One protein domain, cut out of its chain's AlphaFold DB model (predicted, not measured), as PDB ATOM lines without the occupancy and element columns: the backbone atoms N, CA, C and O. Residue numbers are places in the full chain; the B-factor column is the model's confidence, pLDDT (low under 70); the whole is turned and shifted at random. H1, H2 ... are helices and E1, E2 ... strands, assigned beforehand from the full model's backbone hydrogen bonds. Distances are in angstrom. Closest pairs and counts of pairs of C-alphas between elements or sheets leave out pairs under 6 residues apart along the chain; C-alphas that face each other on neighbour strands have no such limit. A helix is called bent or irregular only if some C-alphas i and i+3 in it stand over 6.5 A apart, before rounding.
ATOM      1  N   LYS A   4     132.138 126.617  90.661       94.06
ATOM      2  CA  LYS A   4     130.985 125.726  90.514       94.06
ATOM      3  C   LYS A   4     130.587 125.102  91.855       94.06
ATOM      4  O   LYS A   4     129.426 125.179  92.227       94.06
ATOM      5  N   ASN A   5     131.537 124.525  92.590       94.56
ATOM      6  CA  ASN A   5     131.246 123.881  93.874       94.56
ATOM      7  C   ASN A   5     130.739 124.889  94.913       94.56
ATOM      8  O   ASN A   5     129.850 124.564  95.689       94.56
ATOM      9  N   ILE A   6     131.259 126.122  94.898       94.44
ATOM     10  CA  ILE A   6     130.784 127.198  95.778       94.44
ATOM     11  C   ILE A   6     129.319 127.541  95.467       94.44
ATOM     12  O   ILE A   6     128.511 127.637  96.387       94.44
ATOM     13  N   LYS A   7     128.947 127.649  94.184       95.12
ATOM     14  CA  LYS A   7     127.551 127.883  93.772       95.12
ATOM     15  C   LYS A   7     126.613 126.749  94.191       95.12
ATOM     16  O   LYS A   7     125.507 127.025  94.638       95.12
ATOM     17  N   GLU A   8     127.047 125.494  94.091       95.94
ATOM     18  CA  GLU A   8     126.247 124.352  94.559       95.94
ATOM     19  C   GLU A   8     126.109 124.327  96.092       95.94
ATOM     20  O   GLU A   8     125.047 123.984  96.606       95.94
ATOM     21  N   CYS A   9     127.134 124.753  96.841       95.50
ATOM     22  CA  CYS A   9     127.018 124.956  98.290       95.50
ATOM     23  C   CYS A   9     126.011 126.060  98.636       95.50
ATOM     24  O   CYS A   9     125.180 125.853  99.517       95.50
ATOM     25  N   GLN A  10     126.046 127.199  97.934       96.50
ATOM     26  CA  GLN A  10     125.063 128.271  98.125       96.50
ATOM     27  C   GLN A  10     123.645 127.765  97.839       96.50
ATOM     28  O   GLN A  10     122.744 127.943  98.651       96.50
ATOM     29  N   LYS A  11     123.469 127.041  96.730       95.88
ATOM     30  CA  LYS A  11     122.195 126.420  96.367       95.88
ATOM     31  C   LYS A  11     121.704 125.445  97.437       95.88
ATOM     32  O   LYS A  11     120.519 125.418  97.741       95.88
ATOM     33  N   SER A  12     122.604 124.670  98.039       96.12
ATOM     34  CA  SER A  12     122.264 123.780  99.152       96.12
ATOM     35  C   SER A  12     121.709 124.550 100.356       96.12
ATOM     36  O   SER A  12     120.679 124.162 100.906       96.12
ATOM     37  N   LEU A  13     122.336 125.670 100.732       96.69
ATOM     38  CA  LEU A  13     121.862 126.513 101.834       96.69
ATOM     39  C   LEU A  13     120.536 127.206 101.506       96.69
ATOM     40  O   LEU A  13     119.657 127.251 102.366       96.69
ATOM     41  N   ASP A  14     120.346 127.661 100.267       97.00
ATOM     42  CA  ASP A  14     119.076 128.232  99.814       97.00
ATOM     43  C   ASP A  14     117.929 127.223  99.936       97.00
ATOM     44  O   ASP A  14     116.861 127.564 100.425       97.00
ATOM     45  N   PHE A  15     118.151 125.968  99.542       96.19
ATOM     46  CA  PHE A  15     117.119 124.929  99.560       96.19
ATOM     47  C   PHE A  15     116.725 124.474 100.970       96.19
ATOM     48  O   PHE A  15     115.641 123.924 101.146       96.19
ATOM     49  N   VAL A  16     117.587 124.679 101.970       95.00
ATOM     50  CA  VAL A  16     117.339 124.236 103.351       95.00
ATOM     51  C   VAL A  16     116.954 125.406 104.247       95.00
ATOM     52  O   VAL A  16     115.894 125.391 104.866       95.00
ATOM     53  N   LEU A  17     117.820 126.415 104.332       96.81
ATOM     54  CA  LEU A  17     117.639 127.560 105.218       96.81
ATOM     55  C   LEU A  17     116.963 128.717 104.483       96.81
ATOM     56  O   LEU A  17     115.983 129.266 104.984       96.81
ATOM     57  N   GLY A  18     117.433 129.043 103.275       97.62
ATOM     58  CA  GLY A  18     116.893 130.138 102.466       97.62
ATOM     59  C   GLY A  18     115.420 129.965 102.097       97.62
ATOM     60  O   GLY A  18     114.721 130.970 101.996       97.62
ATOM     61  N   TRP A  19     114.936 128.724 101.984       97.81
ATOM     62  CA  TRP A  19     113.540 128.388 101.703       97.81
ATOM     63  C   TRP A  19     112.591 129.139 102.643       97.81
ATOM     64  O   TRP A  19     111.630 129.754 102.191       97.81
ATOM     65  N   PHE A  20     112.910 129.166 103.936       98.31
ATOM     66  CA  PHE A  20     112.110 129.873 104.935       98.31
ATOM     67  C   PHE A  20     112.701 131.238 105.289       98.31
ATOM     68  O   PHE A  20     111.970 132.209 105.463       98.31
ATOM     69  N   ALA A  21     114.028 131.333 105.385       98.44
ATOM     70  CA  ALA A  21     114.684 132.528 105.892       98.44
ATOM     71  C   ALA A  21     114.634 133.705 104.909       98.44
ATOM     72  O   ALA A  21     114.383 134.828 105.332       98.44
ATOM     73  N   LYS A  22     114.829 133.492 103.602       98.44
ATOM     74  CA  LYS A  22     114.850 134.610 102.645       98.44
ATOM     75  C   LYS A  22     113.497 135.337 102.544       98.44
ATOM     76  O   LYS A  22     113.523 136.567 102.658       98.44
ATOM     77  N   PRO A  23     112.343 134.644 102.421       98.56
ATOM     78  CA  PRO A  23     111.046 135.319 102.451       98.56
ATOM     79  C   PRO A  23     110.856 136.179 103.706       98.56
ATOM     80  O   PRO A  23     110.401 137.314 103.620       98.56
ATOM     81  N   ILE A  24     111.271 135.683 104.872       98.69
ATOM     82  CA  ILE A  24     111.066 136.384 106.146       98.69
ATOM     83  C   ILE A  24     112.036 137.563 106.314       98.69
ATOM     84  O   ILE A  24     111.618 138.641 106.725       98.69
ATOM     85  N   PHE A  25     113.323 137.395 106.005       98.44
ATOM     86  CA  PHE A  25     114.360 138.368 106.379       98.44
ATOM     87  C   PHE A  25     114.763 139.346 105.263       98.44
ATOM     88  O   PHE A  25     115.373 140.366 105.573       98.44
ATOM     89  N   ILE A  26     114.428 139.089 103.989       98.12
ATOM     90  CA  ILE A  26     114.916 139.897 102.853       98.12
ATOM     91  C   ILE A  26     113.790 140.632 102.123       98.12
ATOM     92  O   ILE A  26     113.662 141.859 102.212       98.12
ATOM     93  N   ASP A  27     112.997 139.907 101.340       97.62
ATOM     94  CA  ASP A  27     112.123 140.488 100.315       97.62
ATOM     95  C   ASP A  27     110.746 139.829 100.197       97.62
ATOM     96  O   ASP A  27     109.957 140.271  99.367       97.62
ATOM     97  N   GLY A  28     110.413 138.846 101.038       97.81
ATOM     98  CA  GLY A  28     109.091 138.212 101.012       97.81
ATOM     99  C   GLY A  28     108.951 137.058 100.026       97.81
ATOM    100  O   GLY A  28     107.904 136.423 100.003       97.81
ATOM    101  N   ASP A  29     109.978 136.764  99.224       98.00
ATOM    102  CA  ASP A  29     109.906 135.782  98.139       98.00
ATOM    103  C   ASP A  29     110.955 134.667  98.292       98.00
ATOM    104  O   ASP A  29     111.962 134.806  98.994       98.00
ATOM    105  N   TYR A  30     110.724 133.533  97.631       98.31
ATOM    106  CA  TYR A  30     111.633 132.389  97.664       98.31
ATOM    107  C   TYR A  30     112.991 132.702  97.006       98.31
ATOM    108  O   TYR A  30     113.080 133.553  96.114       98.31
ATOM    109  N   PRO A  31     114.069 131.978  97.376       97.69
ATOM    110  CA  PRO A  31     115.357 132.077  96.693       97.69
ATOM    111  C   PRO A  31     115.260 131.848  95.183       97.69
ATOM    112  O   PRO A  31     114.598 130.921  94.710       97.69
ATOM    113  N   GLU A  32     115.990 132.654  94.412       95.44
ATOM    114  CA  GLU A  32     116.062 132.543  92.947       95.44
ATOM    115  C   GLU A  32     116.494 131.148  92.487       95.44
ATOM    116  O   GLU A  32     115.979 130.601  91.506       95.44
ATOM    117  N   SER A  33     117.421 130.545  93.230       95.25
ATOM    118  CA  SER A  33     117.932 129.205  92.978       95.25
ATOM    119  C   SER A  33     116.854 128.120  93.120       95.25
ATOM    120  O   SER A  33     116.901 127.130  92.389       95.25
ATOM    121  N   MET A  34     115.859 128.320  93.993       95.94
ATOM    122  CA  MET A  34     114.699 127.436  94.141       95.94
ATOM    123  C   MET A  34     113.667 127.682  93.044       95.94
ATOM    124  O   MET A  34     113.261 126.729  92.379       95.94
ATOM    125  N   ARG A  35     113.293 128.946  92.792       94.81
ATOM    126  CA  ARG A  35     112.308 129.296  91.749       94.81
ATOM    127  C   ARG A  35     112.725 128.779  90.372       94.81
ATOM    128  O   ARG A  35     111.927 128.175  89.665       94.81
ATOM    129  N   SER A  36     113.998 128.954  90.018       92.88
ATOM    130  CA  SER A  36     114.545 128.487  88.736       92.88
ATOM    131  C   SER A  36     114.596 126.961  88.600       92.88
ATOM    132  O   SER A  36     114.537 126.449  87.486       92.88
ATOM    133  N   ASN A  37     114.719 126.222  89.705       92.06
ATOM    134  CA  ASN A  37     114.899 124.771  89.677       92.06
ATOM    135  C   ASN A  37     113.588 123.992  89.845       92.06
ATOM    136  O   ASN A  37     113.431 122.948  89.223       92.06
ATOM    137  N   LEU A  38     112.668 124.498  90.672       92.19
ATOM    138  CA  LEU A  38     111.379 123.867  90.957       92.19
ATOM    139  C   LEU A  38     110.268 124.357  90.021       92.19
ATOM    140  O   LEU A  38     109.336 123.600  89.763       92.19
ATOM    141  N   SER A  39     110.389 125.579  89.482       88.50
ATOM    142  CA  SER A  39     109.442 126.188  88.541       88.50
ATOM    143  C   SER A  39     107.985 125.933  88.963       88.50
ATOM    144  O   SER A  39     107.587 126.383  90.031       88.50
ATOM    145  N   SER A  40     107.212 125.165  88.190       91.25
ATOM    146  CA  SER A  40     105.788 124.898  88.432       91.25
ATOM    147  C   SER A  40     105.458 124.099  89.700       91.25
ATOM    148  O   SER A  40     104.291 124.044  90.083       91.25
ATOM    149  N   LEU A  41     106.437 123.459  90.346       94.50
ATOM    150  CA  LEU A  41     106.225 122.728  91.602       94.50
ATOM    151  C   LEU A  41     106.247 123.641  92.834       94.50
ATOM    152  O   LEU A  41     105.796 123.224  93.900       94.50
ATOM    153  N   LEU A  42     106.794 124.853  92.708       95.75
ATOM    154  CA  LEU A  42     106.883 125.817  93.799       95.75
ATOM    155  C   LEU A  42     105.713 126.808  93.692       95.75
ATOM    156  O   LEU A  42     105.592 127.471  92.664       95.75
ATOM    157  N   PRO A  43     104.861 126.933  94.725       96.06
ATOM    158  CA  PRO A  43     103.825 127.960  94.744       96.06
ATOM    159  C   PRO A  43     104.423 129.365  94.622       96.06
ATOM    160  O   PRO A  43     105.523 129.623  95.112       96.06
ATOM    161  N   GLU A  44     103.678 130.277  94.009       95.88
ATOM    162  CA  GLU A  44     104.080 131.675  93.868       95.88
ATOM    163  C   GLU A  44     103.405 132.534  94.938       95.88
ATOM    164  O   GLU A  44     102.213 132.374  95.203       95.88
ATOM    165  N   PHE A  45     104.161 133.456  95.536       97.50
ATOM    166  CA  PHE A  45     103.591 134.498  96.386       97.50
ATOM    167  C   PHE A  45     103.090 135.660  95.531       97.50
ATOM    168  O   PHE A  45     103.805 136.150  94.652       97.50
ATOM    169  N   SER A  46     101.893 136.151  95.833       98.06
ATOM    170  CA  SER A  46     101.428 137.452  95.352       98.06
ATOM    171  C   SER A  46     102.245 138.592  95.969       98.06
ATOM    172  O   SER A  46     102.877 138.441  97.015       98.06
ATOM    173  N   GLU A  47     102.225 139.769  95.344       98.31
ATOM    174  CA  GLU A  47     102.970 140.931  95.850       98.31
ATOM    175  C   GLU A  47     102.504 141.380  97.248       98.31
ATOM    176  O   GLU A  47     103.322 141.797  98.073       98.31
ATOM    177  N   ASP A  48     101.211 141.225  97.554       98.44
ATOM    178  CA  ASP A  48     100.664 141.516  98.881       98.44
ATOM    179  C   ASP A  48     101.172 140.519  99.938       98.44
ATOM    180  O   ASP A  48     101.532 140.924 101.045       98.44
ATOM    181  N   GLU A  49     101.280 139.231  99.594       98.56
ATOM    182  CA  GLU A  49     101.825 138.199 100.487       98.56
ATOM    183  C   GLU A  49     103.317 138.401 100.753       98.56
ATOM    184  O   GLU A  49     103.743 138.325 101.907       98.56
ATOM    185  N   LYS A  50     104.112 138.740  99.727       98.50
ATOM    186  CA  LYS A  50     105.542 139.053  99.903       98.50
ATOM    187  C   LYS A  50     105.728 140.183 100.912       98.50
ATOM    188  O   LYS A  50     106.528 140.078 101.841       98.50
ATOM    189  N   LYS A  51     104.941 141.254 100.770       98.31
ATOM    190  CA  LYS A  51     104.962 142.389 101.700       98.31
ATOM    191  C   LYS A  51     104.495 142.001 103.103       98.31
ATOM    192  O   LYS A  51     105.015 142.549 104.069       98.31
ATOM    193  N   TYR A  52     103.529 141.093 103.210       98.38
ATOM    194  CA  TYR A  52     103.013 140.613 104.489       98.38
ATOM    195  C   TYR A  52     104.031 139.754 105.254       98.38
ATOM    196  O   TYR A  52     104.116 139.874 106.471       98.38
ATOM    197  N   ILE A  53     104.802 138.909 104.559       98.44
ATOM    198  CA  ILE A  53     105.776 137.976 105.159       98.44
ATOM    199  C   ILE A  53     107.113 138.661 105.472       98.44
ATOM    200  O   ILE A  53     107.788 138.323 106.446       98.44
ATOM    201  N   LYS A  54     107.527 139.627 104.649       98.25
ATOM    202  CA  LYS A  54     108.790 140.333 104.853       98.25
ATOM    203  C   LYS A  54     108.809 141.038 106.214       98.25
ATOM    204  O   LYS A  54     108.001 141.921 106.483       98.25
ATOM    205  N   GLY A  55     109.815 140.727 107.024       97.88
ATOM    206  CA  GLY A  55     110.059 141.367 108.313       97.88
ATOM    207  C   GLY A  55     109.184 140.846 109.453       97.88
ATOM    208  O   GLY A  55     109.072 141.519 110.471       97.88
ATOM    209  N   THR A  56     108.574 139.662 109.327       98.56
ATOM    210  CA  THR A  56     107.710 139.077 110.374       98.56
ATOM    211  C   THR A  56     108.472 138.361 111.496       98.56
ATOM    212  O   THR A  56     107.911 137.493 112.163       98.56
ATOM    213  N   ALA A  57     109.756 138.665 111.693       98.38
ATOM    214  CA  ALA A  57     110.569 138.088 112.759       98.38
ATOM    215  C   ALA A  57     111.503 139.141 113.364       98.38
ATOM    216  O   ALA A  57     112.302 139.752 112.654       98.38
ATOM    217  N   ASP A  58     111.442 139.303 114.687       98.31
ATOM    218  CA  ASP A  58     112.260 140.279 115.423       98.31
ATOM    219  C   ASP A  58     113.737 139.857 115.541       98.31
ATOM    220  O   ASP A  58     114.625 140.681 115.758       98.31
ATOM    221  N   PHE A  59     114.010 138.554 115.427       98.56
ATOM    222  CA  PHE A  59     115.346 137.970 115.480       98.56
ATOM    223  C   PHE A  59     115.396 136.639 114.721       98.56
ATOM    224  O   PHE A  59     114.377 135.998 114.460       98.56
ATOM    225  N   PHE A  60     116.605 136.189 114.394       98.75
ATOM    226  CA  PHE A  60     116.863 134.928 113.712       98.75
ATOM    227  C   PHE A  60     116.979 133.776 114.719       98.75
ATOM    228  O   PHE A  60     117.981 133.641 115.429       98.75
ATOM    229  N   ALA A  61     115.958 132.921 114.785       98.50
ATOM    230  CA  ALA A  61     115.963 131.716 115.612       98.50
ATOM    231  C   ALA A  61     116.668 130.558 114.882       98.50
ATOM    232  O   ALA A  61     116.106 129.946 113.974       98.50
ATOM    233  N   LEU A  62     117.903 130.239 115.277       98.25
ATOM    234  CA  LEU A  62     118.705 129.190 114.641       98.25
ATOM    235  C   LEU A  62     118.602 127.859 115.400       98.25
ATOM    236  O   LEU A  62     119.047 127.758 116.545       98.25
ATOM    237  N   SER A  63     118.090 126.820 114.736       96.62
ATOM    238  CA  SER A  63     118.301 125.426 115.144       96.62
ATOM    239  C   SER A  63     119.484 124.852 114.365       96.62
ATOM    240  O   SER A  63     119.496 124.857 113.134       96.62
ATOM    241  N   PHE A  64     120.502 124.375 115.078       94.62
ATOM    242  CA  PHE A  64     121.665 123.721 114.489       94.62
ATOM    243  C   PHE A  64     122.088 122.545 115.360       94.62
ATOM    244  O   PHE A  64     122.563 122.723 116.476       94.62
ATOM    245  N   GLY A  65     121.972 121.323 114.859       85.19
ATOM    246  CA  GLY A  65     122.332 120.134 115.618       85.19
ATOM    247  C   GLY A  65     122.012 118.861 114.854       85.19
ATOM    248  O   GLY A  65     121.782 118.877 113.647       85.19
ATOM    249  N   ALA A  66     121.957 117.746 115.573       80.38
ATOM    250  CA  ALA A  66     121.712 116.432 114.981       80.38
ATOM    251  C   ALA A  66     120.294 116.222 114.407       80.38
ATOM    252  O   ALA A  66     120.001 115.142 113.911       80.38
ATOM    253  N   THR A  67     119.400 117.209 114.490       74.06
ATOM    254  CA  THR A  67     118.032 117.091 113.969       74.06
ATOM    255  C   THR A  67     118.029 116.974 112.442       74.06
ATOM    256  O   THR A  67     117.503 116.002 111.906       74.06
ATOM    257  N   LEU A  68     118.673 117.911 111.737       70.31
ATOM    258  CA  LEU A  68     118.815 117.859 110.276       70.31
ATOM    259  C   LEU A  68     120.182 117.313 109.853       70.31
ATOM    260  O   LEU A  68     120.250 116.497 108.927       70.31
ATOM    261  N   SER A  69     121.254 117.716 110.548       70.19
ATOM    262  CA  SER A  69     122.614 117.419 110.110       70.19
ATOM    263  C   SER A  69     122.930 115.920 110.140       70.19
ATOM    264  O   SER A  69     122.799 115.270 111.178       70.19
ATOM    265  N   PHE A  70     123.395 115.387 109.008       61.81
ATOM    266  CA  PHE A  70     123.760 113.991 108.744       61.81
ATOM    267  C   PHE A  70     122.612 112.993 108.914       61.81
ATOM    268  O   PHE A  70     122.861 111.795 109.081       61.81
ATOM    269  N   GLN A  71     121.362 113.465 108.923       71.69
ATOM    270  CA  GLN A  71     120.247 112.638 109.363       71.69
ATOM    271  C   GLN A  71     118.978 112.804 108.528       71.69
ATOM    272  O   GLN A  71     118.568 111.844 107.885       71.69
ATOM    273  N   LEU A  72     118.360 113.986 108.536       77.69
ATOM    274  CA  LEU A  72     117.098 114.236 107.825       77.69
ATOM    275  C   LEU A  72     117.272 115.075 106.554       77.69
ATOM    276  O   LEU A  72     116.314 115.245 105.807       77.69
ATOM    277  N   LEU A  73     118.478 115.590 106.296       82.00
ATOM    278  CA  LEU A  73     118.767 116.330 105.072       82.00
ATOM    279  C   LEU A  73     118.717 115.402 103.848       82.00
ATOM    280  O   LEU A  73     119.486 114.441 103.760       82.00
ATOM    281  N   ASP A  74     117.854 115.728 102.884       84.00
ATOM    282  CA  ASP A  74     117.788 115.014 101.610       84.00
ATOM    283  C   ASP A  74     119.149 115.072 100.891       84.00
ATOM    284  O   ASP A  74     119.751 116.133 100.697       84.00
ATOM    285  N   SER A  75     119.643 113.906 100.472       85.50
ATOM    286  CA  SER A  75     120.898 113.782  99.737       85.50
ATOM    287  C   SER A  75     120.969 114.617  98.456       85.50
ATOM    288  O   SER A  75     122.048 115.107  98.116       85.50
ATOM    289  N   HIS A  76     119.840 114.819  97.776       89.00
ATOM    290  CA  HIS A  76     119.742 115.610  96.555       89.00
ATOM    291  C   HIS A  76     119.902 117.108  96.838       89.00
ATOM    292  O   HIS A  76     120.517 117.812  96.039       89.00
ATOM    293  N   MET A  77     119.475 117.574  98.016       90.06
ATOM    294  CA  MET A  77     119.625 118.967  98.458       90.06
ATOM    295  C   MET A  77     121.063 119.320  98.862       90.06
ATOM    296  O   MET A  77     121.369 120.491  99.076       90.06
ATOM    297  N   LYS A  78     121.980 118.342  98.928       89.69
ATOM    298  CA  LYS A  78     123.424 118.596  99.094       89.69
ATOM    299  C   LYS A  78     124.122 118.997  97.796       89.69
ATOM    300  O   LYS A  78     125.268 119.427  97.852       89.69
ATOM    301  N   PHE A  79     123.492 118.787  96.635       91.69
ATOM    302  CA  PHE A  79     124.074 119.086  95.317       91.69
ATOM    303  C   PHE A  79     125.501 118.527  95.130       91.69
ATOM    304  O   PHE A  79     126.410 119.196  94.638       91.69
ATOM    305  N   GLN A  80     125.705 117.271  95.556       91.00
ATOM    306  CA  GLN A  80     126.993 116.552  95.519       91.00
ATOM    307  C   GLN A  80     128.128 117.216  96.326       91.00
ATOM    308  O   GLN A  80     129.299 116.895  96.127       91.00
ATOM    309  N   GLN A  81     127.795 118.120  97.249       92.56
ATOM    310  CA  GLN A  81     128.753 118.743  98.155       92.56
ATOM    311  C   GLN A  81     128.866 117.973  99.475       92.56
ATOM    312  O   GLN A  81     128.051 117.106  99.810       92.56
ATOM    313  N   LEU A  82     129.921 118.288 100.226       90.50
ATOM    314  CA  LEU A  82     130.172 117.705 101.537       90.50
ATOM    315  C   LEU A  82     129.405 118.463 102.616       90.50
ATOM    316  O   LEU A  82     129.434 119.689 102.678       90.50
ATOM    317  N   GLU A  83     128.770 117.708 103.502       89.19
ATOM    318  CA  GLU A  83     128.133 118.259 104.689       89.19
ATOM    319  C   GLU A  83     129.173 118.528 105.788       89.19
ATOM    320  O   GLU A  83     130.101 117.741 105.991       89.19
ATOM    321  N   SER A  84     129.021 119.639 106.511       90.75
ATOM    322  CA  SER A  84     129.946 120.074 107.560       90.75
ATOM    323  C   SER A  84     129.197 120.546 108.805       90.75
ATOM    324  O   SER A  84     128.199 121.251 108.716       90.75
ATOM    325  N   ILE A  85     129.729 120.221 109.986       91.81
ATOM    326  CA  ILE A  85     129.227 120.693 111.290       91.81
ATOM    327  C   ILE A  85     129.844 122.042 111.718       91.81
ATOM    328  O   ILE A  85     130.075 122.289 112.904       91.81
ATOM    329  N   SER A  86     130.190 122.902 110.761       94.25
ATOM    330  CA  SER A  86     130.873 124.175 111.017       94.25
ATOM    331  C   SER A  86     129.886 125.284 111.399       94.25
ATOM    332  O   SER A  86     129.441 126.060 110.554       94.25
ATOM    333  N   LEU A  87     129.552 125.378 112.693       97.12
ATOM    334  CA  LEU A  87     128.612 126.388 113.198       97.12
ATOM    335  C   LEU A  87     129.102 127.828 112.967       97.12
ATOM    336  O   LEU A  87     128.305 128.689 112.616       97.12
ATOM    337  N   ARG A  88     130.407 128.095 113.114       98.25
ATOM    338  CA  ARG A  88     130.983 129.435 112.892       98.25
ATOM    339  C   ARG A  88     130.746 129.927 111.465       98.25
ATOM    340  O   ARG A  88     130.294 131.047 111.274       98.25
ATOM    341  N   GLN A  89     131.022 129.079 110.472       97.31
ATOM    342  CA  GLN A  89     130.828 129.435 109.064       97.31
ATOM    343  C   GLN A  89     129.350 129.636 108.731       97.31
ATOM    344  O   GLN A  89     129.029 130.558 107.991       97.31
ATOM    345  N   LEU A  90     128.455 128.827 109.310       98.00
ATOM    346  CA  LEU A  90     127.015 129.013 109.144       98.00
ATOM    347  C   LEU A  90     126.540 130.341 109.748       98.00
ATOM    348  O   LEU A  90     125.808 131.076 109.099       98.00
ATOM    349  N   LEU A  91     126.977 130.672 110.966       98.69
ATOM    350  CA  LEU A  91     126.655 131.947 111.615       98.69
ATOM    351  C   LEU A  91     127.160 133.143 110.801       98.69
ATOM    352  O   LEU A  91     126.430 134.114 110.622       98.69
ATOM    353  N   TYR A  92     128.381 133.054 110.272       98.50
ATOM    354  CA  TYR A  92     128.923 134.070 109.375       98.50
ATOM    355  C   TYR A  92     128.102 134.191 108.083       98.50
ATOM    356  O   TYR A  92     127.758 135.298 107.683       98.50
ATOM    357  N   TRP A  93     127.715 133.067 107.471       98.50
ATOM    358  CA  TRP A  93     126.860 133.062 106.281       98.50
ATOM    359  C   TRP A  93     125.503 133.729 106.551       98.50
ATOM    360  O   TRP A  93     125.126 134.630 105.813       98.50
ATOM    361  N   ILE A  94     124.826 133.390 107.659       98.62
ATOM    362  CA  ILE A  94     123.569 134.040 108.086       98.62
ATOM    363  C   ILE A  94     123.771 135.552 108.239       98.62
ATOM    364  O   ILE A  94     122.935 136.338 107.799       98.62
ATOM    365  N   SER A  95     124.887 135.969 108.843       98.12
ATOM    366  CA  SER A  95     125.217 137.384 109.005       98.12
ATOM    367  C   SER A  95     125.386 138.100 107.663       98.12
ATOM    368  O   SER A  95     124.930 139.233 107.519       98.12
ATOM    369  N   CYS A  96     126.041 137.471 106.687       98.12
ATOM    370  CA  CYS A  96     126.231 138.048 105.358       98.12
ATOM    371  C   CYS A  96     124.927 138.100 104.553       98.12
ATOM    372  O   CYS A  96     124.636 139.127 103.948       98.12
ATOM    373  N   GLU A  97     124.148 137.020 104.564       98.12
ATOM    374  CA  GLU A  97     122.934 136.889 103.753       98.12
ATOM    375  C   GLU A  97     121.783 137.745 104.275       98.12
ATOM    376  O   GLU A  97     121.076 138.355 103.482       98.12
ATOM    377  N   TYR A  98     121.605 137.821 105.598       98.31
ATOM    378  CA  TYR A  98     120.412 138.403 106.227       98.31
ATOM    379  C   TYR A  98     120.668 139.728 106.950       98.31
ATOM    380  O   TYR A  98     119.954 140.074 107.889       98.31
ATOM    381  N   ASN A  99     121.689 140.476 106.517       97.44
ATOM    382  CA  ASN A  99     122.026 141.810 107.031       97.44
ATOM    383  C   ASN A  99     122.375 141.845 108.537       97.44
ATOM    384  O   ASN A  99     121.994 142.774 109.245       97.44
ATOM    385  N   ASN A 100     123.142 140.856 109.011       98.06
ATOM    386  CA  ASN A 100     123.585 140.696 110.404       98.06
ATOM    387  C   ASN A 100     122.439 140.820 111.435       98.06
ATOM    388  O   ASN A 100     122.480 141.693 112.312       98.06
ATOM    389  N   PRO A 101     121.405 139.962 111.345       98.31
ATOM    390  CA  PRO A 101     120.278 140.027 112.261       98.31
ATOM    391  C   PRO A 101     120.714 139.579 113.666       98.31
ATOM    392  O   PRO A 101     121.681 138.824 113.802       98.31
ATOM    393  N   PRO A 102     119.998 139.967 114.735       98.69
ATOM    394  CA  PRO A 102     120.176 139.339 116.040       98.69
ATOM    395  C   PRO A 102     119.891 137.838 115.931       98.69
ATOM    396  O   PRO A 102     118.823 137.449 115.466       98.69
ATOM    397  N   VAL A 103     120.821 136.985 116.358       98.88
ATOM    398  CA  VAL A 103     120.687 135.524 116.295       98.88
ATOM    399  C   VAL A 103     120.511 134.951 117.696       98.88
ATOM    400  O   VAL A 103     121.333 135.174 118.591       98.88
ATOM    401  N   PHE A 104     119.474 134.135 117.869       98.81
ATOM    402  CA  PHE A 104     119.287 133.296 119.047       98.81
ATOM    403  C   PHE A 104     119.381 131.829 118.640       98.81
ATOM    404  O   PHE A 104     118.583 131.341 117.838       98.81
ATOM    405  N   ILE A 105     120.344 131.099 119.201       98.62
ATOM    406  CA  ILE A 105     120.482 129.666 118.941       98.62
ATOM    407  C   ILE A 105     119.462 128.933 119.824       98.62
ATOM    408  O   ILE A 105     119.688 128.745 121.020       98.62
ATOM    409  N   VAL A 106     118.318 128.561 119.242       98.06
ATOM    410  CA  VAL A 106     117.186 127.916 119.941       98.06
ATOM    411  C   VAL A 106     117.408 126.426 120.192       98.06
ATOM    412  O   VAL A 106     116.794 125.847 121.083       98.06
ATOM    413  N   GLU A 107     118.298 125.799 119.431       96.94
ATOM    414  CA  GLU A 107     118.619 124.386 119.579       96.94
ATOM    415  C   GLU A 107     120.058 124.142 119.131       96.94
ATOM    416  O   GLU A 107     120.386 124.319 117.956       96.94
ATOM    417  N   ASN A 108     120.923 123.704 120.048       95.62
ATOM    418  CA  ASN A 108     122.239 123.198 119.689       95.62
ATOM    419  C   ASN A 108     122.721 122.088 120.617       95.62
ATOM    420  O   ASN A 108     122.595 122.192 121.835       95.62
ATOM    421  N   SER A 109     123.270 121.026 120.022       88.31
ATOM    422  CA  SER A 109     123.957 119.915 120.693       88.31
ATOM    423  C   SER A 109     124.270 118.783 119.709       88.31
ATOM    424  O   SER A 109     124.008 118.870 118.506       88.31
ATOM    425  N   TRP A 110     124.797 117.678 120.244       94.75
ATOM    426  CA  TRP A 110     124.908 116.403 119.547       94.75
ATOM    427  C   TRP A 110     124.106 115.298 120.251       94.75
ATOM    428  O   TRP A 110     123.313 115.563 121.148       94.75
ATOM    429  N   PHE A 111     124.297 114.044 119.848       94.88
ATOM    430  CA  PHE A 111     123.684 112.882 120.489       94.88
ATOM    431  C   PHE A 111     124.725 111.822 120.858       94.88
ATOM    432  O   PHE A 111     125.818 111.736 120.285       94.88
ATOM    433  N   VAL A 112     124.351 110.973 121.807       96.62
ATOM    434  CA  VAL A 112     125.067 109.747 122.174       96.62
ATOM    435  C   VAL A 112     124.171 108.529 121.954       96.62
ATOM    436  O   VAL A 112     122.982 108.664 121.661       96.62
ATOM    437  N   SER A 113     124.753 107.333 122.057       96.81
ATOM    438  CA  SER A 113     124.000 106.078 121.988       96.81
ATOM    439  C   SER A 113     122.953 106.012 123.103       96.81
ATOM    440  O   SER A 113     123.190 106.490 124.212       96.81
ATOM    441  N   GLY A 114     121.826 105.346 122.855       95.62
ATOM    442  CA  GLY A 114     120.798 105.073 123.863       95.62
ATOM    443  C   GLY A 114     121.304 104.242 125.050       95.62
ATOM    444  O   GLY A 114     120.712 104.293 126.130       95.62
ATOM    445  N   SER A 115     122.425 103.529 124.886       96.75
ATOM    446  CA  SER A 115     123.116 102.809 125.966       96.75
ATOM    447  C   SER A 115     123.971 103.707 126.868       96.75
ATOM    448  O   SER A 115     124.309 103.307 127.983       96.75
ATOM    449  N   THR A 116     124.315 104.920 126.425       97.38
ATOM    450  CA  THR A 116     125.091 105.880 127.214       97.38
ATOM    451  C   THR A 116     124.231 106.422 128.355       97.38
ATOM    452  O   THR A 116     123.173 107.001 128.124       97.38
ATOM    453  N   LYS A 117     124.687 106.233 129.599       97.12
ATOM    454  CA  LYS A 117     123.973 106.683 130.802       97.12
ATOM    455  C   LYS A 117     124.422 108.084 131.226       97.12
ATOM    456  O   LYS A 117     124.004 109.074 130.635       97.12
ATOM    457  N   ARG A 118     125.263 108.160 132.263       97.81
ATOM    458  CA  ARG A 118     125.682 109.419 132.895       97.81
ATOM    459  C   ARG A 118     127.014 109.963 132.392       97.81
ATOM    460  O   ARG A 118     127.232 111.162 132.494       97.81
ATOM    461  N   ASP A 119     127.874 109.103 131.858       97.81
ATOM    462  CA  ASP A 119     129.152 109.520 131.290       97.81
ATOM    463  C   ASP A 119     129.024 109.731 129.779       97.81
ATOM    464  O   ASP A 119     128.903 108.779 129.008       97.81
ATOM    465  N   ASP A 120     128.990 110.994 129.368       97.19
ATOM    466  CA  ASP A 120     128.710 111.441 128.008       97.19
ATOM    467  C   ASP A 120     129.831 112.328 127.441       97.19
ATOM    468  O   ASP A 120     129.581 113.336 126.783       97.19
ATOM    469  N   ALA A 121     131.092 111.923 127.629       97.25
ATOM    470  CA  ALA A 121     132.275 112.657 127.157       97.25
ATOM    471  C   ALA A 121     132.203 113.100 125.679       97.25
ATOM    472  O   ALA A 121     132.598 114.220 125.341       97.25
ATOM    473  N   LYS A 122     131.638 112.262 124.793       95.88
ATOM    474  CA  LYS A 122     131.400 112.626 123.384       95.88
ATOM    475  C   LYS A 122     130.490 113.851 123.269       95.88
ATOM    476  O   LYS A 122     130.800 114.764 122.510       95.88
ATOM    477  N   TYR A 123     129.389 113.882 124.016       96.75
ATOM    478  CA  TYR A 123     128.454 115.005 124.021       96.75
ATOM    479  C   TYR A 123     129.139 116.289 124.508       96.75
ATOM    480  O   TYR A 123     129.025 117.321 123.851       96.75
ATOM    481  N   ILE A 124     129.936 116.208 125.585       97.75
ATOM    482  CA  ILE A 124     130.723 117.343 126.107       97.75
ATOM    483  C   ILE A 124     131.653 117.914 125.041       97.75
ATOM    484  O   ILE A 124     131.723 119.130 124.880       97.75
ATOM    485  N   TYR A 125     132.363 117.055 124.306       96.81
ATOM    486  CA  TYR A 125     133.279 117.501 123.259       96.81
ATOM    487  C   TYR A 125     132.558 118.323 122.182       96.81
ATOM    488  O   TYR A 125     133.006 119.422 121.850       96.81
ATOM    489  N   TYR A 126     131.427 117.827 121.670       96.06
ATOM    490  CA  TYR A 126     130.644 118.556 120.667       96.06
ATOM    491  C   TYR A 126     130.053 119.846 121.227       96.06
ATOM    492  O   TYR A 126     130.162 120.882 120.579       96.06
ATOM    493  N   LEU A 127     129.498 119.805 122.440       97.12
ATOM    494  CA  LEU A 127     128.954 120.986 123.102       97.12
ATOM    495  C   LEU A 127     130.031 122.067 123.280       97.12
ATOM    496  O   LEU A 127     129.849 123.204 122.855       97.12
ATOM    497  N   LYS A 128     131.200 121.701 123.824       97.56
ATOM    498  CA  LYS A 128     132.347 122.607 123.964       97.56
ATOM    499  C   LYS A 128     132.768 123.179 122.613       97.56
ATOM    500  O   LYS A 128     133.009 124.378 122.516       97.56
ATOM    501  N   LYS A 129     132.859 122.338 121.577       97.06
ATOM    502  CA  LYS A 129     133.235 122.766 120.225       97.06
ATOM    503  C   LYS A 129     132.237 123.780 119.666       97.06
ATOM    504  O   LYS A 129     132.669 124.822 119.194       97.06
ATOM    505  N   PHE A 130     130.935 123.514 119.741       97.75
ATOM    506  CA  PHE A 130     129.925 124.427 119.205       97.75
ATOM    507  C   PHE A 130     129.924 125.774 119.920       97.75
ATOM    508  O   PHE A 130     129.974 126.797 119.247       97.75
ATOM    509  N   ILE A 131     129.988 125.788 121.253       98.19
ATOM    510  CA  ILE A 131     130.064 127.040 122.018       98.19
ATOM    511  C   ILE A 131     131.335 127.823 121.668       98.19
ATOM    512  O   ILE A 131     131.285 129.040 121.508       98.19
ATOM    513  N   MET A 132     132.476 127.145 121.509       98.00
ATOM    514  CA  MET A 132     133.719 127.791 121.073       98.00
ATOM    515  C   MET A 132     133.596 128.403 119.674       98.00
ATOM    516  O   MET A 132     134.084 129.507 119.451       98.00
ATOM    517  N   GLU A 133     132.953 127.714 118.730       98.25
ATOM    518  CA  GLU A 133     132.707 128.242 117.384       98.25
ATOM    519  C   GLU A 133     131.733 129.431 117.399       98.25
ATOM    520  O   GLU A 133     131.979 130.418 116.709       98.25
ATOM    521  N   THR A 134     130.696 129.405 118.244       98.50
ATOM    522  CA  THR A 134     129.816 130.562 118.481       98.50
ATOM    523  C   THR A 134     130.590 131.741 119.069       98.50
ATOM    524  O   THR A 134     130.460 132.863 118.590       98.50
ATOM    525  N   LEU A 135     131.453 131.505 120.063       98.38
ATOM    526  CA  LEU A 135     132.276 132.557 120.662       98.38
ATOM    527  C   LEU A 135     133.224 133.187 119.634       98.38
ATOM    528  O   LEU A 135     133.401 134.403 119.634       98.38
ATOM    529  N   LYS A 136     133.805 132.384 118.736       98.62
ATOM    530  CA  LYS A 136     134.622 132.893 117.626       98.62
ATOM    531  C   LYS A 136     133.798 133.729 116.647       98.62
ATOM    532  O   LYS A 136     134.276 134.786 116.256       98.62
ATOM    533  N   ALA A 137     132.581 133.302 116.306       98.69
ATOM    534  CA  ALA A 137     131.685 134.071 115.442       98.69
ATOM    535  C   ALA A 137     131.368 135.456 116.033       98.69
ATOM    536  O   ALA A 137     131.442 136.462 115.335       98.69
ATOM    537  N   ILE A 138     131.117 135.524 117.344       98.50
ATOM    538  CA  ILE A 138     130.890 136.793 118.051       98.50
ATOM    539  C   ILE A 138     132.163 137.653 118.064       98.50
ATOM    540  O   ILE A 138     132.122 138.842 117.764       98.50
ATOM    541  N   ARG A 139     133.309 137.074 118.450       98.06
ATOM    542  CA  ARG A 139     134.536 137.836 118.743       98.06
ATOM    543  C   ARG A 139     135.347 138.226 117.515       98.06
ATOM    544  O   ARG A 139     135.964 139.284 117.533       98.06
ATOM    545  N   TYR A 140     135.392 137.366 116.504       98.38
ATOM    546  CA  TYR A 140     136.254 137.543 115.336       98.38
ATOM    547  C   TYR A 140     135.477 137.864 114.064       98.38
ATOM    548  O   TYR A 140     136.028 138.535 113.199       98.38
ATOM    549  N   ASP A 141     134.221 137.420 113.962       98.38
ATOM    550  CA  ASP A 141     133.432 137.576 112.735       98.38
ATOM    551  C   ASP A 141     132.328 138.645 112.862       98.38
ATOM    552  O   ASP A 141     131.677 138.973 111.876       98.38
ATOM    553  N   GLY A 142     132.117 139.210 114.060       98.25
ATOM    554  CA  GLY A 142     131.154 140.292 114.301       98.25
ATOM    555  C   GLY A 142     129.679 139.874 114.250       98.25
ATOM    556  O   GLY A 142     128.806 140.737 114.142       98.25
ATOM    557  N   VAL A 143     129.390 138.570 114.328       98.69
ATOM    558  CA  VAL A 143     128.017 138.045 114.268       98.69
ATOM    559  C   VAL A 143     127.264 138.365 115.562       98.69
ATOM    560  O   VAL A 143     127.740 138.057 116.659       98.69
ATOM    561  N   ASN A 144     126.060 138.927 115.441       98.38
ATOM    562  CA  ASN A 144     125.231 139.347 116.572       98.38
ATOM    563  C   ASN A 144     124.468 138.182 117.239       98.38
ATOM    564  O   ASN A 144     123.243 138.106 117.181       98.38
ATOM    565  N   VAL A 145     125.182 137.252 117.878       98.75
ATOM    566  CA  VAL A 145     124.555 136.172 118.660       98.75
ATOM    567  C   VAL A 145     124.314 136.633 120.098       98.75
ATOM    568  O   VAL A 145     125.269 136.946 120.808       98.75
ATOM    569  N   PHE A 146     123.058 136.621 120.553       98.31
ATOM    570  CA  PHE A 146     122.684 137.111 121.891       98.31
ATOM    571  C   PHE A 146     122.182 136.024 122.853       98.31
ATOM    572  O   PHE A 146     122.032 136.282 124.045       98.31
ATOM    573  N   GLY A 147     121.943 134.803 122.370       98.12
ATOM    574  CA  GLY A 147     121.492 133.703 123.217       98.12
ATOM    575  C   GLY A 147     121.777 132.324 122.635       98.12
ATOM    576  O   GLY A 147     121.983 132.163 121.429       98.12
ATOM    577  N   TYR A 148     121.826 131.329 123.521       98.50
ATOM    578  CA  TYR A 148     122.216 129.965 123.188       98.50
ATOM    579  C   TYR A 148     121.496 128.946 124.072       98.50
ATOM    580  O   TYR A 148     121.561 129.019 125.298       98.50
ATOM    581  N   THR A 149     120.859 127.966 123.436       98.25
ATOM    582  CA  THR A 149     120.065 126.923 124.092       98.25
ATOM    583  C   THR A 149     120.673 125.554 123.829       98.25
ATOM    584  O   THR A 149     120.738 125.092 122.687       98.25
ATOM    585  N   VAL A 150     121.091 124.877 124.900       97.69
ATOM    586  CA  VAL A 150     121.530 123.479 124.817       97.69
ATOM    587  C   VAL A 150     120.323 122.567 124.708       97.69
ATOM    588  O   VAL A 150     119.436 122.596 125.560       97.69
ATOM    589  N   TRP A 151     120.324 121.718 123.685       96.31
ATOM    590  CA  TRP A 151     119.288 120.713 123.511       96.31
ATOM    591  C   TRP A 151     119.770 119.318 123.938       96.31
ATOM    592  O   TRP A 151     120.788 118.838 123.468       96.31
ATOM    593  N   SER A 152     119.084 118.550 124.759       96.94
ATOM    594  CA  SER A 152     117.850 118.838 125.477       96.94
ATOM    595  C   SER A 152     118.129 118.914 126.974       96.94
ATOM    596  O   SER A 152     119.189 118.518 127.462       96.94
ATOM    597  N   LEU A 153     117.141 119.378 127.734       98.06
ATOM    598  CA  LEU A 153     117.204 119.311 129.188       98.06
ATOM    599  C   LEU A 153     117.327 117.851 129.660       98.06
ATOM    600  O   LEU A 153     118.274 117.505 130.353       98.06
ATOM    601  N   LEU A 154     116.422 116.969 129.238       97.69
ATOM    602  CA  LEU A 154     116.412 115.555 129.627       97.69
ATOM    603  C   LEU A 154     116.327 114.622 128.417       97.69
ATOM    604  O   LEU A 154     115.933 115.033 127.324       97.69
ATOM    605  N   ASP A 155     116.710 113.363 128.624       98.00
ATOM    606  CA  ASP A 155     116.526 112.308 127.629       98.00
ATOM    607  C   ASP A 155     115.037 112.043 127.383       98.00
ATOM    608  O   ASP A 155     114.257 111.922 128.327       98.00
ATOM    609  N   GLY A 156     114.653 111.887 126.116       96.56
ATOM    610  CA  GLY A 156     113.268 111.652 125.721       96.56
ATOM    611  C   GLY A 156     113.145 110.779 124.477       96.56
ATOM    612  O   GLY A 156     114.063 110.044 124.119       96.56
ATOM    613  N   PHE A 157     111.975 110.851 123.845       96.75
ATOM    614  CA  PHE A 157     111.706 110.213 122.562       96.75
ATOM    615  C   PHE A 157     112.301 111.048 121.418       96.75
ATOM    616  O   PHE A 157     111.929 112.202 121.235       96.75
ATOM    617  N   GLU A 158     113.199 110.458 120.629       95.38
ATOM    618  CA  GLU A 158     113.978 111.130 119.580       95.38
ATOM    619  C   GLU A 158     113.412 110.836 118.180       95.38
ATOM    620  O   GLU A 158     114.113 110.394 117.262       95.38
ATOM    621  N   TRP A 159     112.108 111.075 118.017       93.56
ATOM    622  CA  TRP A 159     111.397 110.996 116.735       93.56
ATOM    623  C   TRP A 159     111.570 109.631 116.041       93.56
ATOM    624  O   TRP A 159     111.369 108.584 116.654       93.56
ATOM    625  N   HIS A 160     111.972 109.615 114.766       91.50
ATOM    626  CA  HIS A 160     112.215 108.391 113.995       91.50
ATOM    627  C   HIS A 160     113.290 107.471 114.605       91.50
ATOM    628  O   HIS A 160     113.374 106.304 114.230       91.50
ATOM    629  N   ARG A 161     114.115 107.961 115.544       90.50
ATOM    630  CA  ARG A 161     115.110 107.147 116.260       90.50
ATOM    631  C   ARG A 161     114.583 106.521 117.547       90.50
ATOM    632  O   ARG A 161     115.305 105.733 118.168       90.50
ATOM    633  N   GLY A 162     113.362 106.846 117.967       94.81
ATOM    634  CA  GLY A 162     112.797 106.358 119.219       94.81
ATOM    635  C   GLY A 162     113.724 106.647 120.402       94.81
ATOM    636  O   GLY A 162     114.133 107.781 120.607       94.81
ATOM    637  N   TYR A 163     114.099 105.612 121.152       96.25
ATOM    638  CA  TYR A 163     114.992 105.722 122.316       96.25
ATOM    639  C   TYR A 163     116.416 105.199 122.051       96.25
ATOM    640  O   TYR A 163     117.178 104.939 122.984       96.25
ATOM    641  N   SER A 164     116.783 105.002 120.778       95.88
ATOM    642  CA  SER A 164     118.098 104.464 120.384       95.88
ATOM    643  C   SER A 164     119.244 105.472 120.517       95.88
ATOM    644  O   SER A 164     120.412 105.082 120.475       95.88
ATOM    645  N   ILE A 165     118.926 106.752 120.710       95.94
ATOM    646  CA  ILE A 165     119.875 107.833 120.974       95.94
ATOM    647  C   ILE A 165     119.418 108.664 122.174       95.94
ATOM    648  O   ILE A 165     118.265 108.588 122.595       95.94
ATOM    649  N   ARG A 166     120.339 109.450 122.730       97.31
ATOM    650  CA  ARG A 166     120.101 110.347 123.867       97.31
ATOM    651  C   ARG A 166     120.743 111.707 123.609       97.31
ATOM    652  O   ARG A 166     121.890 111.761 123.155       97.31
ATOM    653  N   ARG A 167     120.022 112.789 123.915       96.81
ATOM    654  CA  ARG A 167     120.476 114.186 123.748       96.81
ATOM    655  C   ARG A 167     120.377 115.020 125.025       96.81
ATOM    656  O   ARG A 167     120.838 116.157 125.030       96.81
ATOM    657  N   GLY A 168     119.793 114.470 126.088       97.38
ATOM    658  CA  GLY A 168     119.543 115.196 127.322       97.38
ATOM    659  C   GLY A 168     120.801 115.437 128.134       97.38
ATOM    660  O   GLY A 168     121.656 114.558 128.222       97.38
ATOM    661  N   LEU A 169     120.862 116.580 128.808       98.31
ATOM    662  CA  LEU A 169     121.811 116.832 129.892       98.31
ATOM    663  C   LEU A 169     121.518 115.938 131.110       98.31
ATOM    664  O   LEU A 169     122.431 115.491 131.800       98.31
ATOM    665  N   PHE A 170     120.250 115.614 131.361       98.56
ATOM    666  CA  PHE A 170     119.840 114.682 132.409       98.56
ATOM    667  C   PHE A 170     119.516 113.300 131.835       98.56
ATOM    668  O   PHE A 170     118.705 113.151 130.918       98.56
ATOM    669  N   TYR A 171     120.143 112.273 132.407       98.56
ATOM    670  CA  TYR A 171     119.829 110.880 132.126       98.56
ATOM    671  C   TYR A 171     118.491 110.505 132.761       98.56
ATOM    672  O   TYR A 171     118.269 110.758 133.947       98.56
ATOM    673  N   VAL A 172     117.641 109.853 131.968       98.31
ATOM    674  CA  VAL A 172     116.368 109.272 132.407       98.31
ATOM    675  C   VAL A 172     116.385 107.775 132.127       98.31
ATOM    676  O   VAL A 172     116.580 107.337 130.985       98.31
ATOM    677  N   ASP A 173     116.168 106.984 133.176       97.62
ATOM    678  CA  ASP A 173     115.917 105.554 133.039       97.62
ATOM    679  C   ASP A 173     114.446 105.320 132.679       97.62
ATOM    680  O   ASP A 173     113.558 105.438 133.523       97.62
ATOM    681  N   PHE A 174     114.186 104.986 131.414       96.75
ATOM    682  CA  PHE A 174     112.830 104.777 130.913       96.75
ATOM    683  C   PHE A 174     112.145 103.528 131.494       96.75
ATOM    684  O   PHE A 174     110.916 103.457 131.460       96.75
ATOM    685  N   GLN A 175     112.897 102.576 132.061       96.12
ATOM    686  CA  GLN A 175     112.346 101.363 132.678       96.12
ATOM    687  C   GLN A 175     111.934 101.588 134.139       96.12
ATOM    688  O   GLN A 175     110.989 100.965 134.617       96.12
ATOM    689  N   SER A 176     112.592 102.512 134.842       97.00
ATOM    690  CA  SER A 176     112.250 102.869 136.224       97.00
ATOM    691  C   SER A 176     110.917 103.616 136.309       97.00
ATOM    692  O   SER A 176     110.679 104.531 135.524       97.00
ATOM    693  N   HIS A 177     110.061 103.290 137.280       96.19
ATOM    694  CA  HIS A 177     108.788 103.995 137.495       96.19
ATOM    695  C   HIS A 177     108.997 105.471 137.883       96.19
ATOM    696  O   HIS A 177     108.226 106.321 137.449       96.19
ATOM    697  N   ASP A 178     110.074 105.785 138.612       95.69
ATOM    698  CA  ASP A 178     110.306 107.122 139.173       95.69
ATOM    699  C   ASP A 178     110.782 108.160 138.142       95.69
ATOM    700  O   ASP A 178     110.695 109.358 138.398       95.69
ATOM    701  N   LYS A 179     111.375 107.722 137.016       96.44
ATOM    702  CA  LYS A 179     111.918 108.596 135.951       96.44
ATOM    703  C   LYS A 179     112.814 109.745 136.463       96.44
ATOM    704  O   LYS A 179     112.828 110.840 135.901       96.44
ATOM    705  N   LYS A 180     113.587 109.495 137.528       97.12
ATOM    706  CA  LYS A 180     114.447 110.502 138.174       97.12
ATOM    707  C   LYS A 180     115.453 111.099 137.190       97.12
ATOM    708  O   LYS A 180     116.117 110.367 136.457       97.12
ATOM    709  N   LEU A 181     115.612 112.422 137.251       97.81
ATOM    710  CA  LEU A 181     116.610 113.160 136.482       97.81
ATOM    711  C   LEU A 181     117.989 112.981 137.121       97.81
ATOM    712  O   LEU A 181     118.267 113.505 138.197       97.81
ATOM    713  N   MET A 182     118.865 112.235 136.456       98.06
ATOM    714  CA  MET A 182     120.228 111.998 136.930       98.06
ATOM    715  C   MET A 182     121.211 112.857 136.130       98.06
ATOM    716  O   MET A 182     121.316 112.665 134.918       98.06
ATOM    717  N   PRO A 183     121.961 113.783 136.758       98.19
ATOM    718  CA  PRO A 183     122.859 114.663 136.021       98.19
ATOM    719  C   PRO A 183     123.974 113.854 135.352       98.19
ATOM    720  O   PRO A 183     124.603 112.996 135.997       98.19
ATOM    721  N   LYS A 184     124.195 114.121 134.060       98.44
ATOM    722  CA  LYS A 184     125.324 113.592 133.290       98.44
ATOM    723  C   LYS A 184     126.578 114.447 133.497       98.44
ATOM    724  O   LYS A 184     126.514 115.538 134.069       98.44
ATOM    725  N   SER A 185     127.719 113.973 133.002       98.12
ATOM    726  CA  SER A 185     128.982 114.722 133.006       98.12
ATOM    727  C   SER A 185     128.840 116.082 132.296       98.12
ATOM    728  O   SER A 185     129.422 117.077 132.737       98.12
ATOM    729  N   SER A 186     128.015 116.164 131.248       97.94
ATOM    730  CA  SER A 186     127.702 117.406 130.526       97.94
ATOM    731  C   SER A 186     126.984 118.478 131.349       97.94
ATOM    732  O   SER A 186     127.242 119.660 131.119       97.94
ATOM    733  N   VAL A 187     126.176 118.110 132.353       98.06
ATOM    734  CA  VAL A 187     125.548 119.078 133.278       98.06
ATOM    735  C   VAL A 187     126.615 119.844 134.043       98.06
ATOM    736  O   VAL A 187     126.587 121.069 134.077       98.06
ATOM    737  N   LEU A 188     127.591 119.128 134.612       96.19
ATOM    738  CA  LEU A 188     128.670 119.740 135.390       96.19
ATOM    739  C   LEU A 188     129.537 120.659 134.524       96.19
ATOM    740  O   LEU A 188     129.980 121.710 134.982       96.19
ATOM    741  N   PHE A 189     129.782 120.266 133.272       97.56
ATOM    742  CA  PHE A 189     130.482 121.109 132.307       97.56
ATOM    743  C   PHE A 189     129.694 122.389 132.002       97.56
ATOM    744  O   PHE A 189     130.245 123.484 132.113       97.56
ATOM    745  N   TYR A 190     128.415 122.259 131.639       98.19
ATOM    746  CA  TYR A 190     127.598 123.391 131.208       98.19
ATOM    747  C   TYR A 190     127.293 124.354 132.361       98.19
ATOM    748  O   TYR A 190     127.372 125.565 132.176       98.19
ATOM    749  N   GLN A 191     127.073 123.839 133.573       98.19
ATOM    750  CA  GLN A 191     126.924 124.649 134.782       98.19
ATOM    751  C   GLN A 191     128.154 125.536 135.022       98.19
ATOM    752  O   GLN A 191     128.026 126.754 135.105       98.19
ATOM    753  N   LYS A 192     129.358 124.944 135.065       97.62
ATOM    754  CA  LYS A 192     130.611 125.693 135.283       97.62
ATOM    755  C   LYS A 192     130.873 126.729 134.195       97.62
ATOM    756  O   LYS A 192     131.473 127.768 134.457       97.62
ATOM    757  N   LEU A 193     130.462 126.427 132.965       97.88
ATOM    758  CA  LEU A 193     130.572 127.345 131.841       97.88
ATOM    759  C   LEU A 193     129.649 128.560 132.015       97.88
ATOM    760  O   LEU A 193     130.094 129.683 131.789       97.88
ATOM    761  N   ILE A 194     128.394 128.343 132.426       98.19
ATOM    762  CA  ILE A 194     127.424 129.414 132.695       98.19
ATOM    763  C   ILE A 194     127.904 130.286 133.858       98.19
ATOM    764  O   ILE A 194     127.938 131.506 133.720       98.19
ATOM    765  N   GLU A 195     128.348 129.679 134.964       98.25
ATOM    766  CA  GLU A 195     128.871 130.391 136.145       98.25
ATOM    767  C   GLU A 195     130.025 131.343 135.799       98.25
ATOM    768  O   GLU A 195     130.172 132.399 136.410       98.25
ATOM    769  N   LYS A 196     130.840 130.982 134.802       97.56
ATOM    770  CA  LYS A 196     131.989 131.772 134.340       97.56
ATOM    771  C   LYS A 196     131.711 132.607 133.091       97.56
ATOM    772  O   LYS A 196     132.625 133.274 132.609       97.56
ATOM    773  N   ASN A 197     130.489 132.557 132.557       97.00
ATOM    774  CA  ASN A 197     130.102 133.179 131.292       97.00
ATOM    775  C   ASN A 197     131.088 132.883 130.138       97.00
ATOM    776  O   ASN A 197     131.533 133.779 129.417       97.00
ATOM    777  N   GLY A 198     131.477 131.613 129.986       95.25
ATOM    778  CA  GLY A 198     132.392 131.159 128.936       95.25
ATOM    779  C   GLY A 198     133.726 130.620 129.458       95.25
ATOM    780  O   GLY A 198     133.778 129.907 130.460       95.25
ATOM    781  N   PHE A 199     134.809 130.908 128.730       95.62
ATOM    782  CA  PHE A 199     136.139 130.325 128.949       95.62
ATOM    783  C   PHE A 199     137.147 131.401 129.396       95.62
ATOM    784  O   PHE A 199     137.939 131.865 128.573       95.62
ATOM    785  N   PRO A 200     137.122 131.840 130.669       93.88
ATOM    786  CA  PRO A 200     138.107 132.794 131.168       93.88
ATOM    787  C   PRO A 200     139.521 132.189 131.150       93.88
ATOM    788  O   PRO A 200     139.659 130.961 131.203       93.88
ATOM    789  N   PRO A 201     140.573 133.029 131.100       92.69
ATOM    790  CA  PRO A 201     141.947 132.553 131.175       92.69
ATOM    791  C   PRO A 201     142.163 131.785 132.480       92.69
ATOM    792  O   PRO A 201     141.703 132.194 133.548       92.69
ATOM    793  N   LEU A 202     142.846 130.651 132.373       93.69
ATOM    794  CA  LEU A 202     143.201 129.809 133.507       93.69
ATOM    795  C   LEU A 202     144.689 130.013 133.829       93.69
ATOM    796  O   LEU A 202     145.465 130.138 132.876       93.69
ATOM    797  N   PRO A 203     145.098 130.040 135.113       92.94
ATOM    798  CA  PRO A 203     146.491 130.265 135.504       92.94
ATOM    799  C   PRO A 203     147.484 129.318 134.824       92.94
ATOM    800  O   PRO A 203     148.586 129.725 134.477       92.94
ATOM    801  N   GLU A 204     147.076 128.076 134.571       95.00
ATOM    802  CA  GLU A 204     147.898 127.036 133.946       95.00
ATOM    803  C   GLU A 204     148.217 127.324 132.471       95.00
ATOM    804  O   GLU A 204     149.158 126.758 131.924       95.00
ATOM    805  N   ASN A 205     147.440 128.200 131.825       94.44
ATOM    806  CA  ASN A 205     147.599 128.571 130.418       94.44
ATOM    807  C   ASN A 205     148.254 129.950 130.241       94.44
ATOM    808  O   ASN A 205     148.314 130.453 129.117       94.44
ATOM    809  N   LEU A 206     148.679 130.597 131.329       93.50
ATOM    810  CA  LEU A 206     149.328 131.900 131.252       93.50
ATOM    811  C   LEU A 206     150.804 131.749 130.856       93.50
ATOM    812  O   LEU A 206     151.456 130.791 131.278       93.50
TER     813      LEU A 206
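Overview. This is residues 4 to 206 of the 294 residues of an uncharacterized protein of Anas platyrhynchos platyrhynchos (UniProt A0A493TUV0). A small twisted sheet of three parallel strands, E1, E2 and E3, stands in the middle of the longest axis, with helices H5 and H6 over one face. Beyond the E1 edge, H1 bends through the group it makes with H2, H3 and H4; at the other end H7 packs beside H6, near the loop stretch 151 to 184, while the tail 200 to 206 sticks out. The printed part has 203 residues with seven named helices and three named strands, in the order H1 H2 H3 E1 H4 H5 E2 H6 E3 H7, and its class is mostly helix. Across the sheet the order is E1 E2 E3. The whole is only just compact, close to loose, with a radius of gyration of the C-alphas of 19.5 A and spans of 54 by 46 by 34 A.

Arrangement. The inner strand E2, residues 103 to 109, has as neighbours the edge strands E1, residues 60 to 65, and E3, residues 145 to 150. E1 and E2 are parallel, their directions 14 degrees apart, with N 62 and O 104 within hydrogen-bond range at 2.9 A. E2 and E3 are parallel at 24 degrees, with N 149 and O 105 at 2.8 A. The sheet is twisted, its C-alphas lying up to 4.3 A off the best plane. H5, residues 87 to 97, is over E1 and E2 at a height over the sheet of 9.9 A, and H6, residues 121 to 140, is over E2 and E3 at 9.6 A. They lie on the same face, which gives two layers, a sheet and helices on one face of it; on the local plane, H5 stands at 27 degrees and H6 at 8 degrees to E2, both along the strands. E1, H4, residues 75 to 78, H5 and E2 form a strand-helix-strand unit, parallel neighbour strands joined through helices, and so do E2, H6 and E3; both crossovers are right-handed. H5 and H6 touch, closest at the C-alphas of Arg 88 and Glu 133, 5.0 A, the same way at a tilt of 35.1 degrees, only just steep. H7, residues 185 to 195, touches residues 121 to 124 of H6 at a shallow tilt of 27 degrees, the same way; the C-alphas of Ile 124 and Ser 186 are the closest, 5.4 A. H1, residues 4 to 27, is the hub, touching three helices; it has a kink of 82 degrees near residue 20, and its residues 17 to 25 only graze the sheet. Its residues 11 to 19 touch H2, residues 32 to 41, about perpendicular at 76 degrees, closest at the C-alphas of Lys 11 and Ser 33, 6.1 A. Its residues 23 to 27 touch H3, residues 47 to 53, about perpendicular at 87 degrees, closest at the C-alphas of Ile 24 and Ile 53, 5.6 A. Its residues 8 to 16 touch H4, closest at the C-alphas of Ser 12 and Lys 78, 5.3 A. H1 and H7 are apart. Every O i to N i+4 pair is within hydrogen-bond range in H3, H5, H6 and H7, against 15 of 20 in H1 and 3 of 6 in H2; H4 is too short for such a pair.

Along the chain. H1 begins at C-alpha 4, (130.985, 125.726, 90.514), and measures 25.9 A; it is irregular, C-alphas 24 and 27 being 7.2 A apart, as is H2, 14.0 A long, with C-alphas 37 and 40 at 9.2 A. H3 measures 10.2 A and H4 5.5 A. E1, E2 and E3 measure 15.9 A, 16.5 A and 14.4 A, and E2 begins at C-alpha 103, (120.687, 135.524, 116.295). H5 measures 15.2 A, H6 27.8 A, and H7, 16.0 A, ends at C-alpha 195, (128.871, 130.391, 136.145).

Size, cuts and confidence. The C-alphas of Ser 40 and Pro 203 are the two farthest apart, 62.5 A. The printed part has no cut. The links E2 to H6 and E3 to H7 are long; in the latter, residues 165 to 166 pair antiparallel with 112 to 113, and 170 to 171 with 182 to 183. Residues 36 to 41, which belong to H2, and residues 200 to 206 stand free. The mean pLDDT of the printed part is 95.5, and residue 70 is under 70.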